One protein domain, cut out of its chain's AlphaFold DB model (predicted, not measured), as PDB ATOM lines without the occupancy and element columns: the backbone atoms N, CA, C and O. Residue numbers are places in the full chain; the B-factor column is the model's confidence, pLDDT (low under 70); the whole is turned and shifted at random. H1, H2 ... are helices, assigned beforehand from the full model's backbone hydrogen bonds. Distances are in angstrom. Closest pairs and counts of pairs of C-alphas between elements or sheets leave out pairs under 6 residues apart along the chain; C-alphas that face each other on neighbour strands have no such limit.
ATOM      1  N   CYS A 867     131.034 146.861  87.859       76.62
ATOM      2  CA  CYS A 867     131.784 146.842  86.613       76.62
ATOM      3  C   CYS A 867     133.206 146.332  86.858       76.62
ATOM      4  O   CYS A 867     133.722 146.385  87.976       76.62
ATOM      5  N   LEU A 868     133.858 145.833  85.806       80.06
ATOM      6  CA  LEU A 868     135.251 145.404  85.889       80.06
ATOM      7  C   LEU A 868     136.189 146.497  85.378       80.06
ATOM      8  O   LEU A 868     135.948 147.134  84.353       80.06
ATOM      9  N   ASN A 869     137.320 146.680  86.056       77.44
ATOM     10  CA  ASN A 869     138.426 147.474  85.522       77.44
ATOM     11  C   ASN A 869     139.364 146.607  84.658       77.44
ATOM     12  O   ASN A 869     139.262 145.377  84.616       77.44
ATOM     13  N   ASP A 870     140.305 147.231  83.946       72.88
ATOM     14  CA  ASP A 870     141.201 146.498  83.037       72.88
ATOM     15  C   ASP A 870     142.105 145.473  83.731       72.88
ATOM     16  O   ASP A 870     142.438 144.447  83.122       72.88
ATOM     17  N   SER A 871     142.461 145.708  84.993       77.81
ATOM     18  CA  SER A 871     143.226 144.760  85.803       77.81
ATOM     19  C   SER A 871     142.395 143.510  86.092       77.81
ATOM     20  O   SER A 871     142.846 142.404  85.800       77.81
ATOM     21  N   CYS A 872     141.146 143.675  86.535       81.31
ATOM     22  CA  CYS A 872     140.209 142.579  86.789       81.31
ATOM     23  C   CYS A 872     139.942 141.751  85.525       81.31
ATOM     24  O   CYS A 872     140.038 140.524  85.542       81.31
ATOM     25  N   ARG A 873     139.714 142.418  84.385       86.00
ATOM     26  CA  ARG A 873     139.556 141.745  83.082       86.00
ATOM     27  C   ARG A 873     140.788 140.918  82.711       86.00
ATOM     28  O   ARG A 873     140.658 139.838  82.141       86.00
ATOM     29  N   SER A 874     141.987 141.421  83.008       84.31
ATOM     30  CA  SER A 874     143.244 140.728  82.705       84.31
ATOM     31  C   SER A 874     143.462 139.506  83.598       84.31
ATOM     32  O   SER A 874     143.972 138.495  83.109       84.31
ATOM     33  N   ILE A 875     143.037 139.577  84.865       82.75
ATOM     34  CA  ILE A 875     143.055 138.453  85.811       82.75
ATOM     35  C   ILE A 875     142.127 137.340  85.314       82.75
ATOM     36  O   ILE A 875     142.602 136.224  85.113       82.75
ATOM     37  N   ILE A 876     140.864 137.652  84.988       88.00
ATOM     38  CA  ILE A 876     139.898 136.673  84.451       88.00
ATOM     39  C   ILE A 876     140.430 136.022  83.171       88.00
ATOM     40  O   ILE A 876     140.477 134.799  83.061       88.00
ATOM     41  N   VAL A 877     140.868 136.826  82.194       87.25
ATOM     42  CA  VAL A 877     141.361 136.296  80.914       87.25
ATOM     43  C   VAL A 877     142.584 135.402  81.132       87.25
ATOM     44  O   VAL A 877     142.691 134.352  80.508       87.25
ATOM     45  N   THR A 878     143.497 135.771  82.031       86.00
ATOM     46  CA  THR A 878     144.678 134.947  82.327       86.00
ATOM     47  C   THR A 878     144.296 133.647  83.039       86.00
ATOM     48  O   THR A 878     144.809 132.596  82.665       86.00
ATOM     49  N   ALA A 879     143.362 133.691  83.993       84.69
ATOM     50  CA  ALA A 879     142.852 132.511  84.689       84.69
ATOM     51  C   ALA A 879     142.217 131.505  83.715       84.69
ATOM     52  O   ALA A 879     142.596 130.335  83.695       84.69
ATOM     53  N   ILE A 880     141.334 131.989  82.837       87.12
ATOM     54  CA  ILE A 880     140.665 131.187  81.808       87.12
ATOM     55  C   ILE A 880     141.682 130.544  80.861       87.12
ATOM     56  O   ILE A 880     141.624 129.340  80.619       87.12
ATOM     57  N   ILE A 881     142.631 131.322  80.326       88.81
ATOM     58  CA  ILE A 881     143.621 130.788  79.383       88.81
ATOM     59  C   ILE A 881     144.533 129.760  80.060       88.81
ATOM     60  O   ILE A 881     144.809 128.723  79.462       88.81
ATOM     61  N   ASN A 882     144.954 129.995  81.304       83.56
ATOM     62  CA  ASN A 882     145.774 129.037  82.044       83.56
ATOM     63  C   ASN A 882     145.025 127.720  82.290       83.56
ATOM     64  O   ASN A 882     145.610 126.657  82.093       83.56
ATOM     65  N   HIS A 883     143.738 127.778  82.647       83.62
ATOM     66  CA  HIS A 883     142.903 126.587  82.813       83.62
ATOM     67  C   HIS A 883     142.738 125.816  81.492       83.62
ATOM     68  O   HIS A 883     142.974 124.612  81.453       83.62
ATOM     69  N   ILE A 884     142.446 126.504  80.380       83.06
ATOM     70  CA  ILE A 884     142.317 125.894  79.040       83.06
ATOM     71  C   ILE A 884     143.624 125.215  78.605       83.06
ATOM     72  O   ILE A 884     143.595 124.104  78.074       83.06
ATOM     73  N   ILE A 885     144.775 125.857  78.839       83.31
ATOM     74  CA  ILE A 885     146.094 125.296  78.509       83.31
ATOM     75  C   ILE A 885     146.402 124.081  79.391       83.31
ATOM     76  O   ILE A 885     146.815 123.045  78.872       83.31
ATOM     77  N   LYS A 886     146.159 124.175  80.706       78.88
ATOM     78  CA  LYS A 886     146.364 123.077  81.665       78.88
ATOM     79  C   LYS A 886     145.482 121.868  81.338       78.88
ATOM     80  O   LYS A 886     145.956 120.738  81.383       78.88
ATOM     81  N   ALA A 887     144.238 122.114  80.931       76.44
ATOM     82  CA  ALA A 887     143.289 121.100  80.478       76.44
ATOM     83  C   ALA A 887     143.550 120.602  79.039       76.44
ATOM     84  O   ALA A 887     142.830 119.731  78.556       76.44
ATOM     85  N   LYS A 888     144.567 121.140  78.344       74.75
ATOM     86  CA  LYS A 888     144.922 120.828  76.945       74.75
ATOM     87  C   LYS A 888     143.758 120.992  75.955       74.75
ATOM     88  O   LYS A 888     143.686 120.283  74.952       74.75
ATOM     89  N   ILE A 889     142.864 121.949  76.204       77.06
ATOM     90  CA  ILE A 889     141.725 122.232  75.324       77.06
ATOM     91  C   ILE A 889     142.201 123.129  74.159       77.06
ATOM     92  O   ILE A 889     142.763 124.208  74.392       77.06
ATOM     93  N   PRO A 890     142.012 122.723  72.889       73.69
ATOM     94  CA  PRO A 890     142.355 123.555  71.736       73.69
ATOM     95  C   PRO A 890     141.400 124.752  71.594       73.69
ATOM     96  O   PRO A 890     140.183 124.611  71.705       73.69
ATOM     97  N   MET A 891     141.940 125.945  71.316       83.19
ATOM     98  CA  MET A 891     141.127 127.152  71.120       83.19
ATOM     99  C   MET A 891     140.521 127.208  69.716       83.19
ATOM    100  O   MET A 891     141.238 127.361  68.724       83.19
ATOM    101  N   PHE A 892     139.190 127.172  69.648       79.69
ATOM    102  CA  PHE A 892     138.406 127.395  68.431       79.69
ATOM    103  C   PHE A 892     137.613 128.704  68.505       79.69
ATOM    104  O   PHE A 892     137.337 129.218  69.588       79.69
ATOM    105  N   ILE A 893     137.189 129.223  67.348       80.06
ATOM    106  CA  ILE A 893     136.302 130.398  67.249       80.06
ATOM    107  C   ILE A 893     135.008 130.191  68.047       80.06
ATOM    108  O   ILE A 893     134.584 131.087  68.768       80.06
ATOM    109  N   SER A 894     134.401 129.007  67.938       76.81
ATOM    110  CA  SER A 894     133.191 128.641  68.680       76.81
ATOM    111  C   SER A 894     133.427 128.656  70.190       76.81
ATOM    112  O   SER A 894     132.618 129.212  70.922       76.81
ATOM    113  N   LEU A 895     134.564 128.126  70.651       80.06
ATOM    114  CA  LEU A 895     134.927 128.129  72.066       80.06
ATOM    115  C   LEU A 895     135.178 129.552  72.584       80.06
ATOM    116  O   LEU A 895     134.629 129.922  73.612       80.06
ATOM    117  N   ALA A 896     135.939 130.381  71.864       83.56
ATOM    118  CA  ALA A 896     136.174 131.775  72.252       83.56
ATOM    119  C   ALA A 896     134.870 132.592  72.322       83.56
ATOM    120  O   ALA A 896     134.719 133.437  73.205       83.56
ATOM    121  N   ASN A 897     133.926 132.308  71.421       82.94
ATOM    122  CA  ASN A 897     132.591 132.892  71.423       82.94
ATOM    123  C   ASN A 897     131.786 132.474  72.666       82.94
ATOM    124  O   ASN A 897     131.293 133.347  73.374       82.94
ATOM    125  N   VAL A 898     131.740 131.168  72.966       83.12
ATOM    126  CA  VAL A 898     131.069 130.618  74.158       83.12
ATOM    127  C   VAL A 898     131.670 131.188  75.439       83.12
ATOM    128  O   VAL A 898     130.922 131.604  76.316       83.12
ATOM    129  N   ILE A 899     133.002 131.283  75.536       83.50
ATOM    130  CA  ILE A 899     133.650 131.864  76.716       83.50
ATOM    131  C   ILE A 899     133.240 133.334  76.880       83.50
ATOM    132  O   ILE A 899     132.894 133.749  77.986       83.50
ATOM    133  N   GLY A 900     133.239 134.108  75.789       84.25
ATOM    134  CA  GLY A 900     132.749 135.487  75.792       84.25
ATOM    135  C   GLY A 900     131.310 135.596  76.302       84.25
ATOM    136  O   GLY A 900     131.042 136.432  77.159       84.25
ATOM    137  N   ASP A 901     130.418 134.711  75.849       82.94
ATOM    138  CA  ASP A 901     129.022 134.659  76.305       82.94
ATOM    139  C   ASP A 901     128.908 134.303  77.795       82.94
ATOM    140  O   ASP A 901     128.188 134.976  78.528       82.94
ATOM    141  N   THR A 902     129.667 133.319  78.289       84.31
ATOM    142  CA  THR A 902     129.671 132.969  79.724       84.31
ATOM    143  C   THR A 902     130.226 134.076  80.619       84.31
ATOM    144  O   THR A 902     129.721 134.272  81.722       84.31
ATOM    145  N   VAL A 903     131.238 134.827  80.168       84.62
ATOM    146  CA  VAL A 903     131.773 135.959  80.942       84.62
ATOM    147  C   VAL A 903     130.736 137.076  81.042       84.62
ATOM    148  O   VAL A 903     130.548 137.614  82.127       84.62
ATOM    149  N   VAL A 904     130.024 137.380  79.953       85.38
ATOM    150  CA  VAL A 904     128.929 138.366  79.964       85.38
ATOM    151  C   VAL A 904     127.746 137.874  80.802       85.38
ATOM    152  O   VAL A 904     127.147 138.657  81.531       85.38
ATOM    153  N   ALA A 905     127.438 136.575  80.780       84.31
ATOM    154  CA  ALA A 905     126.396 136.001  81.629       84.31
ATOM    155  C   ALA A 905     126.726 136.118  83.130       84.31
ATOM    156  O   ALA A 905     125.830 136.350  83.937       84.31
ATOM    157  N   LYS A 906     128.008 135.991  83.509       83.19
ATOM    158  CA  LYS A 906     128.468 136.154  84.900       83.19
ATOM    159  C   LYS A 906     128.616 137.619  85.316       83.19
ATOM    160  O   LYS A 906     128.346 137.954  86.467       83.19
ATOM    161  N   PHE A 907     129.029 138.479  84.386       84.31
ATOM    162  CA  PHE A 907     129.229 139.915  84.582       84.31
ATOM    163  C   PHE A 907     128.399 140.701  83.555       84.31
ATOM    164  O   PHE A 907     128.935 141.109  82.521       84.31
ATOM    165  N   PRO A 908     127.098 140.936  83.823       79.06
ATOM    166  CA  PRO A 908     126.175 141.544  82.859       79.06
ATOM    167  C   PRO A 908     126.578 142.923  82.316       79.06
ATOM    168  O   PRO A 908     126.073 143.332  81.273       79.06
ATOM    169  N   THR A 909     127.466 143.658  82.997       77.38
ATOM    170  CA  THR A 909     127.951 144.972  82.535       77.38
ATOM    171  C   THR A 909     129.145 144.903  81.580       77.38
ATOM    172  O   THR A 909     129.554 145.929  81.034       77.38
ATOM    173  N   GLU A 910     129.704 143.716  81.332       83.19
ATOM    174  CA  GLU A 910     130.796 143.533  80.381       83.19
ATOM    175  C   GLU A 910     130.304 143.394  78.933       83.19
ATOM    176  O   GLU A 910     129.240 142.852  78.642       83.19
ATOM    177  N   LEU A 911     131.127 143.851  77.987       78.81
ATOM    178  CA  LEU A 911     130.852 143.701  76.559       78.81
ATOM    179  C   LEU A 911     131.550 142.462  76.011       78.81
ATOM    180  O   LEU A 911     132.773 142.339  76.116       78.81
ATOM    181  N   LYS A 912     130.801 141.618  75.296       79.56
ATOM    182  CA  LYS A 912     131.346 140.454  74.582       79.56
ATOM    183  C   LYS A 912     132.542 140.817  73.695       79.56
ATOM    184  O   LYS A 912     133.557 140.124  73.726       79.56
ATOM    185  N   ASP A 913     132.470 141.963  73.016       76.62
ATOM    186  CA  ASP A 913     133.506 142.512  72.134       76.62
ATOM    187  C   ASP A 913     134.891 142.669  72.789       76.62
ATOM    188  O   ASP A 913     135.928 142.608  72.124       76.62
ATOM    189  N   ILE A 914     134.943 142.872  74.108       77.69
ATOM    190  CA  ILE A 914     136.207 142.967  74.850       77.69
ATOM    191  C   ILE A 914     136.930 141.614  74.834       77.69
ATOM    192  O   ILE A 914     138.162 141.544  74.753       77.69
ATOM    193  N   TYR A 915     136.165 140.531  74.886       81.38
ATOM    194  CA  TYR A 915     136.655 139.170  75.029       81.38
ATOM    195  C   TYR A 915     136.795 138.474  73.676       81.38
ATOM    196  O   TYR A 915     137.817 137.817  73.445       81.38
ATOM    197  N   PHE A 916     135.839 138.686  72.766       82.75
ATOM    198  CA  PHE A 916     135.820 138.094  71.434       82.75
ATOM    199  C   PHE A 916     134.976 138.904  70.428       82.75
ATOM    200  O   PHE A 916     133.837 139.252  70.712       82.75
ATOM    201  N   ILE A 917     135.519 139.142  69.226       75.69
ATOM    202  CA  ILE A 917     134.828 139.732  68.065       75.69
ATOM    203  C   ILE A 917     135.159 138.901  66.824       75.69
ATOM    204  O   ILE A 917     136.335 138.679  66.512       75.69
ATOM    205  N   LYS A 918     134.131 138.521  66.061       64.50
ATOM    206  CA  LYS A 918     134.265 138.015  64.693       64.50
ATOM    207  C   LYS A 918     133.339 138.820  63.787       64.50
ATOM    208  O   LYS A 918     132.127 138.771  63.946       64.50
ATOM    209  N   ASP A 919     133.938 139.569  62.879       56.19
ATOM    210  CA  ASP A 919     133.242 140.363  61.871       56.19
ATOM    211  C   ASP A 919     132.995 139.483  60.633       56.19
ATOM    212  O   ASP A 919     133.827 138.632  60.308       56.19
ATOM    213  N   SER A 920     131.860 139.651  59.959       45.78
ATOM    214  CA  SER A 920     131.517 138.904  58.742       45.78
ATOM    215  C   SER A 920     132.432 139.273  57.565       45.78
ATOM    216  O   SER A 920     132.624 138.460  56.665       45.78
ATOM    217  N   ILE A 921     133.061 140.455  57.619       45.69
ATOM    218  CA  ILE A 921     133.912 141.016  56.556       45.69
ATOM    219  C   ILE A 921     135.421 140.815  56.838       45.69
ATOM    220  O   ILE A 921     136.224 140.713  55.909       45.69
ATOM    221  N   ASN A 922     135.849 140.697  58.105       43.88
ATOM    222  CA  ASN A 922     137.261 140.470  58.465       43.88
ATOM    223  C   ASN A 922     137.554 138.993  58.788       43.88
ATOM    224  O   ASN A 922     137.063 138.452  59.776       43.88
ATOM    225  N   LYS A 923     138.472 138.366  58.033       49.91
ATOM    226  CA  LYS A 923     138.850 136.946  58.209       49.91
ATOM    227  C   LYS A 923     139.514 136.617  59.567       49.91
ATOM    228  O   LYS A 923     139.502 135.457  59.972       49.91
ATOM    229  N   THR A 924     140.090 137.587  60.296       58.62
ATOM    230  CA  THR A 924     140.830 137.334  61.556       58.62
ATOM    231  C   THR A 924     140.024 137.678  62.822       58.62
ATOM    232  O   THR A 924     139.687 138.853  63.003       58.62
ATOM    233  N   PRO A 925     139.789 136.724  63.746       69.12
ATOM    234  CA  PRO A 925     139.110 136.989  65.018       69.12
ATOM    235  C   PRO A 925     139.909 137.935  65.930       69.12
ATOM    236  O   PRO A 925     141.135 137.838  66.012       69.12
ATOM    237  N   LYS A 926     139.222 138.839  66.637       68.25
ATOM    238  CA  LYS A 926     139.804 139.816  67.583       68.25
ATOM    239  C   LYS A 926     139.255 139.598  69.005       68.25
ATOM    240  O   LYS A 926     138.314 138.836  69.194       68.25
ATOM    241  N   GLY A 927     139.848 140.245  70.014       76.94
ATOM    242  CA  GLY A 927     139.418 140.175  71.427       76.94
ATOM    243  C   GLY A 927     140.484 139.619  72.383       76.94
ATOM    244  O   GLY A 927     141.461 138.998  71.943       76.94
ATOM    245  N   LYS A 928     140.333 139.875  73.694       80.19
ATOM    246  CA  LYS A 928     141.333 139.518  74.723       80.19
ATOM    247  C   LYS A 928     141.551 138.003  74.841       80.19
ATOM    248  O   LYS A 928     142.695 137.598  75.008       80.19
ATOM    249  N   ILE A 929     140.514 137.169  74.702       83.00
ATOM    250  CA  ILE A 929     140.612 135.708  74.901       83.00
ATOM    251  C   ILE A 929     141.392 135.052  73.765       83.00
ATOM    252  O   ILE A 929     142.418 134.415  74.002       83.00
ATOM    253  N   TYR A 930     140.942 135.264  72.526       82.12
ATOM    254  CA  TYR A 930     141.577 134.684  71.344       82.12
ATOM    255  C   TYR A 930     143.038 135.148  71.234       82.12
ATOM    256  O   TYR A 930     143.952 134.334  71.121       82.12
ATOM    257  N   SER A 931     143.286 136.454  71.390       81.25
ATOM    258  CA  SER A 931     144.642 137.013  71.317       81.25
ATOM    259  C   SER A 931     145.547 136.500  72.441       81.25
ATOM    260  O   SER A 931     146.691 136.130  72.179       81.25
ATOM    261  N   LYS A 932     145.062 136.460  73.693       81.56
ATOM    262  CA  LYS A 932     145.858 135.984  74.833       81.56
ATOM    263  C   LYS A 932     146.188 134.503  74.691       81.56
ATOM    264  O   LYS A 932     147.337 134.163  74.914       81.56
ATOM    265  N   TYR A 933     145.254 133.651  74.258       83.19
ATOM    266  CA  TYR A 933     145.531 132.228  74.046       83.19
ATOM    267  C   TYR A 933     146.672 132.004  73.056       83.19
ATOM    268  O   TYR A 933     147.665 131.375  73.406       83.19
ATOM    269  N   PHE A 934     146.577 132.556  71.842       79.00
ATOM    270  CA  PHE A 934     147.613 132.345  70.828       79.00
ATOM    271  C   PHE A 934     148.935 133.020  71.200       79.00
ATOM    272  O   PHE A 934     149.990 132.473  70.895       79.00
ATOM    273  N   ASN A 935     148.909 134.152  71.914       79.06
ATOM    274  CA  ASN A 935     150.127 134.769  72.442       79.06
ATOM    275  C   ASN A 935     150.771 133.929  73.552       79.06
ATOM    276  O   ASN A 935     151.987 133.775  73.544       79.06
ATOM    277  N   THR A 936     149.986 133.367  74.474       77.00
ATOM    278  CA  THR A 936     150.485 132.499  75.550       77.00
ATOM    279  C   THR A 936     150.981 131.169  74.985       77.00
ATOM    280  O   THR A 936     152.078 130.755  75.327       77.00
ATOM    281  N   ILE A 937     150.259 130.536  74.054       71.44
ATOM    282  CA  ILE A 937     150.732 129.338  73.341       71.44
ATOM    283  C   ILE A 937     152.011 129.646  72.567       71.44
ATOM    284  O   ILE A 937     152.957 128.878  72.660       71.44
ATOM    285  N   LYS A 938     152.096 130.789  71.877       69.75
ATOM    286  CA  LYS A 938     153.327 131.226  71.206       69.75
ATOM    287  C   LYS A 938     154.467 131.453  72.200       69.75
ATOM    288  O   LYS A 938     155.594 131.085  71.908       69.75
ATOM    289  N   GLN A 939     154.199 132.024  73.376       70.62
ATOM    290  CA  GLN A 939     155.197 132.172  74.439       70.62
ATOM    291  C   GLN A 939     155.655 130.815  74.983       70.62
ATOM    292  O   GLN A 939     156.856 130.609  75.105       70.62
ATOM    293  N   LEU A 940     154.740 129.882  75.245       66.88
ATOM    294  CA  LEU A 940     155.063 128.530  75.704       66.88
ATOM    295  C   LEU A 940     155.815 127.731  74.627       66.88
ATOM    296  O   LEU A 940     156.786 127.058  74.944       66.88
ATOM    297  N   GLN A 941     155.439 127.878  73.353       64.75
ATOM    298  CA  GLN A 941     156.153 127.327  72.194       64.75
ATOM    299  C   GLN A 941     157.551 127.935  72.030       64.75
ATOM    300  O   GLN A 941     158.474 127.236  71.635       64.75
ATOM    301  N   ASN A 942     157.720 129.227  72.328       54.09
ATOM    302  CA  ASN A 942     159.021 129.903  72.303       54.09
ATOM    303  C   ASN A 942     159.934 129.492  73.471       54.09
ATOM    304  O   ASN A 942     161.125 129.750  73.403       54.09
ATOM    305  N   HIS A 943     159.385 128.897  74.534       63.06
ATOM    306  CA  HIS A 943     160.151 128.360  75.666       63.06
ATOM    307  C   HIS A 943     160.178 126.819  75.670       63.06
ATOM    308  O   HIS A 943     160.532 126.220  76.679       63.06
ATOM    309  N   GLY A 944     159.771 126.164  74.572       53.41
ATOM    310  CA  GLY A 944     159.835 124.703  74.422       53.41
ATOM    311  C   GLY A 944     158.831 123.892  75.257       53.41
ATOM    312  O   GLY A 944     158.990 122.686  75.389       53.41
TER     313      GLY A 944
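This is residues 867 to 944 of the 1240 residues of the protein "C2H2-type domain-containing protein" of Aphis craccivora (UniProt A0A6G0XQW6). What is the main picture? Three longer helices meet at one place: the first residues of H4 pack on H1, H2 and the short H3, while the rest of H4 runs on away from them. The link from H3 to H4 is a long loop, and residues 919 to 924 stick out from the body. What is it built of? The 78 printed residues hold four named helices, in the order H1, H2, H3, H4, and no named strand, an all-helix class. The whole is compact, with a radius of gyration of the C-alphas of 12.6 A and spans of 39 by 31 by 20 A.

How does H1, the longest helix, residues 870 to 886, stand to H4, residues 928 to 942? They touch, H1 with residues 877 to 881 alone; their closest C-alphas, of Ile 881 and Tyr 933, are 5.8 A apart. They run the same way at a steep tilt of 53 degrees. Where are H2, residues 893 to 906, and H3, residues 912 to 915? H2 touches H4, opposite ways at a steep tilt of 55 degrees, with the C-alphas of Ala 896 and Tyr 930 closest at 6.2 A. H3 touches H2, closest at C-alphas 912 and 900, 5.3 A, and H4, closest at C-alphas 915 and 928, 4.7 A. What of H1 with H2 and H3, and the backbones? H1 and H2 are near each other, with 5 pairs of C-alphas within 10 A, while H1 and H3 are only just apart, closest 8.1 A. Every O i to N i+4 pair is within hydrogen-bond range in H1, H2 and H4; H3 is too short for one.

Where does H1 begin? C-alpha 870 is at (141.201, 146.498, 83.037), and H1 is 24.0 A long. How long are the others? H2 measures 20.2 A, H3 5.5 A and H4 20.3 A, ending at C-alpha 942, (159.021, 129.903, 72.303).

How large is it? The two C-alphas farthest apart, of Thr 909 and Gly 944, are 38.6 A apart, and the printed part has no cut. Which links are long, and where is confidence low? H3 to H4 is long, 12 residues. The model's pLDDT is under 70 at residues 918 to 926, 938 and 940 to 944.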